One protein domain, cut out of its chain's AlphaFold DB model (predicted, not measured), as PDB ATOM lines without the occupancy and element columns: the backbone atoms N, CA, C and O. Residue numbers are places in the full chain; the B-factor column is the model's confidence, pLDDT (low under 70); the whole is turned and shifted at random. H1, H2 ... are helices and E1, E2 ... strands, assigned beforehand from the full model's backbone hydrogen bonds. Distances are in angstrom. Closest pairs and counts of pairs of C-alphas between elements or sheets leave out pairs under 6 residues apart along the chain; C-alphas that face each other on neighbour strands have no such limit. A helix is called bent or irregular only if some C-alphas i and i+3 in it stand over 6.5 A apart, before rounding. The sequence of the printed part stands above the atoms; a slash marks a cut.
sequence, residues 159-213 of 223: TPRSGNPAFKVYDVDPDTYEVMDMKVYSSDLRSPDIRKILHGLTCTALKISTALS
ATOM      1  N   THR A 159     206.938 179.469 191.880       86.69
ATOM      2  CA  THR A 159     207.846 178.322 191.838       86.69
ATOM      3  C   THR A 159     208.949 178.534 190.796       86.69
ATOM      4  O   THR A 159     208.643 178.667 189.609       86.69
ATOM      5  N   PRO A 160     210.236 178.449 191.168       85.00
ATOM      6  CA  PRO A 160     211.353 178.750 190.275       85.00
ATOM      7  C   PRO A 160     211.704 177.601 189.318       85.00
ATOM      8  O   PRO A 160     212.863 177.235 189.146       85.00
ATOM      9  N   ARG A 161     210.694 176.971 188.712       83.56
ATOM     10  CA  ARG A 161     210.891 175.852 187.778       83.56
ATOM     11  C   ARG A 161     211.199 176.333 186.363       83.56
ATOM     12  O   ARG A 161     211.956 175.683 185.650       83.56
ATOM     13  N   SER A 162     210.602 177.456 185.973       84.19
ATOM     14  CA  SER A 162     210.612 177.955 184.590       84.19
ATOM     15  C   SER A 162     211.198 179.365 184.465       84.19
ATOM     16  O   SER A 162     211.146 179.959 183.392       84.19
ATOM     17  N   GLY A 163     211.741 179.913 185.551       86.62
ATOM     18  CA  GLY A 163     212.232 181.283 185.615       86.62
ATOM     19  C   GLY A 163     212.376 181.769 187.052       86.62
ATOM     20  O   GLY A 163     212.273 180.993 188.003       86.62
ATOM     21  N   ASN A 164     212.615 183.067 187.190       90.94
ATOM     22  CA  ASN A 164     212.617 183.748 188.476       90.94
ATOM     23  C   ASN A 164     211.200 183.741 189.089       90.94
ATOM     24  O   ASN A 164     210.245 183.974 188.344       90.94
ATOM     25  N   PRO A 165     211.044 183.506 190.410       93.69
ATOM     26  CA  PRO A 165     209.770 183.666 191.105       93.69
ATOM     27  C   PRO A 165     209.163 185.026 190.802       93.69
ATOM     28  O   PRO A 165     209.842 186.042 190.971       93.69
ATOM     29  N   ALA A 166     207.903 185.050 190.379       93.56
ATOM     30  CA  ALA A 166     207.215 186.293 190.084       93.56
ATOM     31  C   ALA A 166     205.721 186.229 190.406       93.56
ATOM     32  O   ALA A 166     205.107 185.163 190.391       93.56
ATOM     33  N   PHE A 167     205.143 187.396 190.676       92.94
ATOM     34  CA  PHE A 167     203.704 187.598 190.820       92.94
ATOM     35  C   PHE A 167     203.288 188.899 190.134       92.94
ATOM     36  O   PHE A 167     204.121 189.765 189.849       92.94
ATOM     37  N   LYS A 168     201.993 189.027 189.856       93.25
ATOM     38  CA  LYS A 168     201.420 190.169 189.145       93.25
ATOM     39  C   LYS A 168     200.359 190.847 190.004       93.25
ATOM     40  O   LYS A 168     199.562 190.167 190.646       93.25
ATOM     41  N   VAL A 169     200.375 192.173 190.008       96.44
ATOM     42  CA  VAL A 169     199.372 193.040 190.632       96.44
ATOM     43  C   VAL A 169     198.686 193.813 189.517       96.44
ATOM     44  O   VAL A 169     199.374 194.340 188.644       96.44
ATOM     45  N   TYR A 170     197.359 193.859 189.534       96.25
ATOM     46  CA  TYR A 170     196.563 194.576 188.543       96.25
ATOM     47  C   TYR A 170     195.978 195.831 189.177       96.25
ATOM     48  O   TYR A 170     195.407 195.755 190.266       96.25
ATOM     49  N   ASP A 171     196.110 196.955 188.483       97.25
ATOM     50  CA  ASP A 171     195.374 198.170 188.800       97.25
ATOM     51  C   ASP A 171     194.077 198.152 187.986       97.25
ATOM     52  O   ASP A 171     194.090 197.903 186.778       97.25
ATOM     53  N   VAL A 172     192.954 198.375 188.661       95.88
ATOM     54  CA  VAL A 172     191.607 198.223 188.103       95.88
ATOM     55  C   VAL A 172     190.840 199.528 188.284       95.88
ATOM     56  O   VAL A 172     190.936 200.158 189.340       95.88
ATOM     57  N   ASP A 173     190.075 199.919 187.268       96.31
ATOM     58  CA  ASP A 173     189.115 201.016 187.368       96.31
ATOM     59  C   ASP A 173     187.983 200.663 188.362       96.31
ATOM     60  O   ASP A 173     187.358 199.608 188.228       96.31
ATOM     61  N   PRO A 174     187.705 201.495 189.380       93.75
ATOM     62  CA  PRO A 174     186.722 201.171 190.414       93.75
ATOM     63  C   PRO A 174     185.264 201.195 189.927       93.75
ATOM     64  O   PRO A 174     184.409 200.629 190.609       93.75
ATOM     65  N   ASP A 175     184.981 201.829 188.784       94.06
ATOM     66  CA  ASP A 175     183.635 201.994 188.234       94.06
ATOM     67  C   ASP A 175     183.360 200.990 187.102       94.06
ATOM     68  O   ASP A 175     182.277 200.398 187.036       94.06
ATOM     69  N   THR A 176     184.326 200.777 186.199       95.38
ATOM     70  CA  THR A 176     184.182 199.838 185.069       95.38
ATOM     71  C   THR A 176     184.689 198.435 185.379       95.38
ATOM     72  O   THR A 176     184.317 197.489 184.682       95.38
ATOM     73  N   TYR A 177     185.508 198.286 186.425       96.38
ATOM     74  CA  TYR A 177     186.202 197.051 186.800       96.38
ATOM     75  C   TYR A 177     187.143 196.506 185.711       96.38
ATOM     76  O   TYR A 177     187.553 195.341 185.759       96.38
ATOM     77  N   GLU A 178     187.501 197.330 184.725       95.75
ATOM     78  CA  GLU A 178     188.467 196.987 183.683       95.75
ATOM     79  C   GLU A 178     189.901 197.078 184.224       95.75
ATOM     80  O   GLU A 178     190.223 197.900 185.085       95.75
ATOM     81  N   VAL A 179     190.785 196.218 183.713       95.94
ATOM     82  CA  VAL A 179     192.215 196.262 184.047       95.94
ATOM     83  C   VAL A 179     192.865 197.436 183.317       95.94
ATOM     84  O   VAL A 179     192.903 197.452 182.087       95.94
ATOM     85  N   MET A 180     193.417 198.376 184.080       96.31
ATOM     86  CA  MET A 180     194.015 199.614 183.572       96.31
ATOM     87  C   MET A 180     195.532 199.516 183.433       96.31
ATOM     88  O   MET A 180     196.104 200.049 182.483       96.31
ATOM     89  N   ASP A 181     196.183 198.830 184.371       96.75
ATOM     90  CA  ASP A 181     197.628 198.602 184.354       96.75
ATOM     91  C   ASP A 181     197.980 197.294 185.080       96.75
ATOM     92  O   ASP A 181     197.170 196.715 185.811       96.75
ATOM     93  N   MET A 182     199.203 196.806 184.880       95.19
ATOM     94  CA  MET A 182     199.721 195.643 185.589       95.19
ATOM     95  C   MET A 182     201.189 195.831 185.979       95.19
ATOM     96  O   MET A 182     202.035 196.230 185.183       95.19
ATOM     97  N   LYS A 183     201.521 195.442 187.209       96.31
ATOM     98  CA  LYS A 183     202.885 195.453 187.741       96.31
ATOM     99  C   LYS A 183     203.337 194.029 188.009       96.31
ATOM    100  O   LYS A 183     202.665 193.281 188.718       96.31
ATOM    101  N   VAL A 184     204.490 193.658 187.462       94.19
ATOM    102  CA  VAL A 184     205.081 192.329 187.645       94.19
ATOM    103  C   VAL A 184     206.294 192.450 188.547       94.19
ATOM    104  O   VAL A 184     207.273 193.113 188.216       94.19
ATOM    105  N   TYR A 185     206.226 191.786 189.692       92.88
ATOM    106  CA  TYR A 185     207.318 191.717 190.648       92.88
ATOM    107  C   TYR A 185     208.023 190.383 190.470       92.88
ATOM    108  O   TYR A 185     207.368 189.342 190.445       92.88
ATOM    109  N   SER A 186     209.349 190.404 190.356       91.88
ATOM    110  CA  SER A 186     210.156 189.192 190.230       91.88
ATOM    111  C   SER A 186     211.375 189.234 191.142       91.88
ATOM    112  O   SER A 186     211.889 190.305 191.461       91.88
ATOM    113  N   SER A 187     211.826 188.058 191.572       89.38
ATOM    114  CA  SER A 187     213.037 187.897 192.374       89.38
ATOM    115  C   SER A 187     214.152 187.296 191.531       89.38
ATOM    116  O   SER A 187     214.008 186.182 191.029       89.38
ATOM    117  N   ASP A 188     215.272 188.005 191.380       88.69
ATOM    118  CA  ASP A 188     216.411 187.488 190.625       88.69
ATOM    119  C   ASP A 188     217.213 186.462 191.428       88.69
ATOM    120  O   ASP A 188     218.044 186.808 192.270       88.69
ATOM    121  N   LEU A 189     217.007 185.180 191.120       85.00
ATOM    122  CA  LEU A 189     217.715 184.082 191.775       85.00
ATOM    123  C   LEU A 189     219.207 184.030 191.448       85.00
ATOM    124  O   LEU A 189     219.957 183.339 192.137       85.00
ATOM    125  N   ARG A 190     219.648 184.720 190.394       84.81
ATOM    126  CA  ARG A 190     221.068 184.804 190.032       84.81
ATOM    127  C   ARG A 190     221.760 185.977 190.714       84.81
ATOM    128  O   ARG A 190     222.990 186.026 190.707       84.81
ATOM    129  N   SER A 191     220.996 186.884 191.323       83.31
ATOM    130  CA  SER A 191     221.557 188.007 192.058       83.31
ATOM    131  C   SER A 191     222.407 187.504 193.232       83.31
ATOM    132  O   SER A 191     221.942 186.663 194.011       83.31
ATOM    133  N   PRO A 192     223.627 188.035 193.433       76.69
ATOM    134  CA  PRO A 192     224.459 187.716 194.595       76.69
ATOM    135  C   PRO A 192     223.750 187.956 195.939       76.69
ATOM    136  O   PRO A 192     224.073 187.313 196.941       76.69
ATOM    137  N   ASP A 193     222.757 188.850 195.962       74.50
ATOM    138  CA  ASP A 193     222.007 189.222 197.159       74.50
ATOM    139  C   ASP A 193     220.908 188.219 197.546       74.50
ATOM    140  O   ASP A 193     220.450 188.239 198.692       74.50
ATOM    141  N   ILE A 194     220.537 187.271 196.670       67.19
ATOM    142  CA  ILE A 194     219.503 186.258 196.963       67.19
ATOM    143  C   ILE A 194     219.855 185.419 198.205       67.19
ATOM    144  O   ILE A 194     218.985 185.041 198.994       67.19
ATOM    145  N   ARG A 195     221.157 185.181 198.436       56.19
ATOM    146  CA  ARG A 195     221.654 184.440 199.604       56.19
ATOM    147  C   ARG A 195     221.347 185.176 200.905       56.19
ATOM    148  O   ARG A 195     221.016 184.526 201.887       56.19
ATOM    149  N   LYS A 196     221.382 186.512 200.924       55.72
ATOM    150  CA  LYS A 196     221.069 187.300 202.129       55.72
ATOM    151  C   LYS A 196     219.593 187.163 202.517       55.72
ATOM    152  O   LYS A 196     219.285 187.053 203.700       55.72
ATOM    153  N   ILE A 197     218.700 187.082 201.529       55.16
ATOM    154  CA  ILE A 197     217.253 186.920 201.736       55.16
ATOM    155  C   ILE A 197     216.919 185.493 202.204       55.16
ATOM    156  O   ILE A 197     216.197 185.320 203.185       55.16
ATOM    157  N   LEU A 198     217.497 184.465 201.573       50.94
ATOM    158  CA  LEU A 198     217.278 183.061 201.957       50.94
ATOM    159  C   LEU A 198     217.893 182.715 203.326       50.94
ATOM    160  O   LEU A 198     217.276 181.988 204.109       50.94
ATOM    161  N   HIS A 199     219.062 183.274 203.660       50.28
ATOM    162  CA  HIS A 199     219.636 183.163 205.004       50.28
ATOM    163  C   HIS A 199     218.809 183.935 206.044       50.28
ATOM    164  O   HIS A 199     218.644 183.463 207.165       50.28
ATOM    165  N   GLY A 200     218.221 185.080 205.681       46.56
ATOM    166  CA  GLY A 200     217.301 185.823 206.548       46.56
ATOM    167  C   GLY A 200     216.005 185.058 206.846       46.56
ATOM    168  O   GLY A 200     215.573 185.007 207.999       46.56
ATOM    169  N   LEU A 201     215.418 184.398 205.843       47.88
ATOM    170  CA  LEU A 201     214.204 183.582 205.989       47.88
ATOM    171  C   LEU A 201     214.450 182.281 206.767       47.88
ATOM    172  O   LEU A 201     213.654 181.942 207.636       47.88
ATOM    173  N   THR A 202     215.571 181.590 206.536       43.75
ATOM    174  CA  THR A 202     215.947 180.400 207.332       43.75
ATOM    175  C   THR A 202     216.261 180.757 208.785       43.75
ATOM    176  O   THR A 202     215.844 180.042 209.691       43.75
ATOM    177  N   CYS A 203     216.902 181.901 209.039       44.69
ATOM    178  CA  CYS A 203     217.179 182.369 210.400       44.69
ATOM    179  C   CYS A 203     215.909 182.871 211.119       44.69
ATOM    180  O   CYS A 203     215.773 182.705 212.330       44.69
ATOM    181  N   THR A 204     214.935 183.421 210.384       43.00
ATOM    182  CA  THR A 204     213.628 183.828 210.937       43.00
ATOM    183  C   THR A 204     212.725 182.620 211.211       43.00
ATOM    184  O   THR A 204     212.128 182.543 212.280       43.00
ATOM    185  N   ALA A 205     212.693 181.622 210.320       39.84
ATOM    186  CA  ALA A 205     211.965 180.370 210.542       39.84
ATOM    187  C   ALA A 205     212.543 179.557 211.720       39.84
ATOM    188  O   ALA A 205     211.785 179.015 212.524       39.84
ATOM    189  N   LEU A 206     213.874 179.542 211.887       39.06
ATOM    190  CA  LEU A 206     214.532 178.914 213.038       39.06
ATOM    191  C   LEU A 206     214.217 179.650 214.354       39.06
ATOM    192  O   LEU A 206     214.021 179.004 215.382       39.06
ATOM    193  N   LYS A 207     214.109 180.988 214.326       39.50
ATOM    194  CA  LYS A 207     213.696 181.802 215.484       39.50
ATOM    195  C   LYS A 207     212.230 181.598 215.869       39.50
ATOM    196  O   LYS A 207     211.917 181.595 217.054       39.50
ATOM    197  N   ILE A 208     211.338 181.396 214.898       43.12
ATOM    198  CA  ILE A 208     209.921 181.117 215.172       43.12
ATOM    199  C   ILE A 208     209.750 179.722 215.798       43.12
ATOM    200  O   ILE A 208     208.982 179.584 216.749       43.12
ATOM    201  N   SER A 209     210.504 178.701 215.362       37.78
ATOM    202  CA  SER A 209     210.418 177.366 215.983       37.78
ATOM    203  C   SER A 209     210.995 177.325 217.407       37.78
ATOM    204  O   SER A 209     210.426 176.669 218.279       37.78
ATOM    205  N   THR A 210     212.062 178.085 217.688       48.09
ATOM    206  CA  THR A 210     212.597 178.219 219.058       48.09
ATOM    207  C   THR A 210     211.685 179.047 219.963       48.09
ATOM    208  O   THR A 210     211.520 178.696 221.130       48.09
ATOM    209  N   ALA A 211     211.025 180.087 219.441       43.41
ATOM    210  CA  ALA A 211     210.034 180.853 220.198       43.41
ATOM    211  C   ALA A 211     208.807 180.000 220.571       43.41
ATOM    212  O   ALA A 211     208.386 180.016 221.729       43.41
ATOM    213  N   LEU A 212     208.295 179.181 219.644       41.22
ATOM    214  CA  LEU A 212     207.189 178.249 219.906       41.22
ATOM    215  C   LEU A 212     207.580 177.128 220.884       41.22
ATOM    216  O   LEU A 212     206.793 176.785 221.763       41.22
ATOM    217  N   SER A 213     208.816 176.615 220.821       41.53
ATOM    218  CA  SER A 213     209.331 175.657 221.814       41.53
ATOM    219  C   SER A 213     209.505 176.270 223.209       41.53
ATOM    220  O   SER A 213     209.399 175.543 224.193       41.53
TER     221      SER A 213
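What this domain is: This is residues 159 to 213 of the 223 residues of an uncharacterized protein of Dendrothele bispora (strain CBS 962.96) (UniProt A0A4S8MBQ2). A long, slim hairpin of two strands, E1 and E2, forms one arm of a wide open V, and a single helix, H1, forms the other arm; the short stretch of residues 187 to 193 joins the two. The helix sticks out with nothing packed on it, and the printed residues before E1 curve round near the open end of the hairpin. The printed part has 55 residues, with two named strands and one named helix in the order E1, E2, H1; the sheet is E1 - E2, antiparallel, and the class is mixed, helices and strands. The whole is extended, with a radius of gyration of the C-alphas of 17.4 A, and it is elongated, spanning 50 by 30 by 18 A.

How they stand to each other: Begin at the sheet, where E1, residues 166 to 172, and E2, residues 179 to 186, are antiparallel neighbours and form a hairpin. Their N-to-C directions stand at 160 degrees. Look at C-alphas 166 and 186, which face each other at 4.1 A, and then near the turn at C-alphas 172 and 179, which face each other at 4.5 A. Between the strands you will find N 169 and O 183 within hydrogen-bond range at 2.9 A, and N 183 and O 169 at 2.8 A. Now go on to H1, residues 194 to 213, which stands free together with residues 191 to 193. E1 and H1 are apart. In H1 every O i to N i+4 pair is within hydrogen-bond range, and the helix is not bent.

Where its parts are: Find C-alpha 166 at (207.215, 186.293, 190.084); from there E1 runs 19.7 A to C-alpha 172 at (191.607, 198.223, 188.103). After a short link of 6 residues, E2 runs 20.3 A from C-alpha 179 to C-alpha 186. A short link of 7 residues leads on to H1, which runs 28.9 A from C-alpha 194 to C-alpha 213 at (209.331, 175.657, 221.814).

The domain as a whole: Look for the two C-alphas farthest apart at Thr 176, between the strands, and Ser 213, the last printed residue; they are 50.7 A apart. Without residues 191 to 213, the body of 32 residues spans 41 by 13 by 8 A. The printed part has no cut, and no link is long. In the B-factor column the mean pLDDT of the printed part is 75.0. Each strand has a mean of 95, but H1 has a mean of 47, and the model's confidence is under 70 at residues 194 to 213.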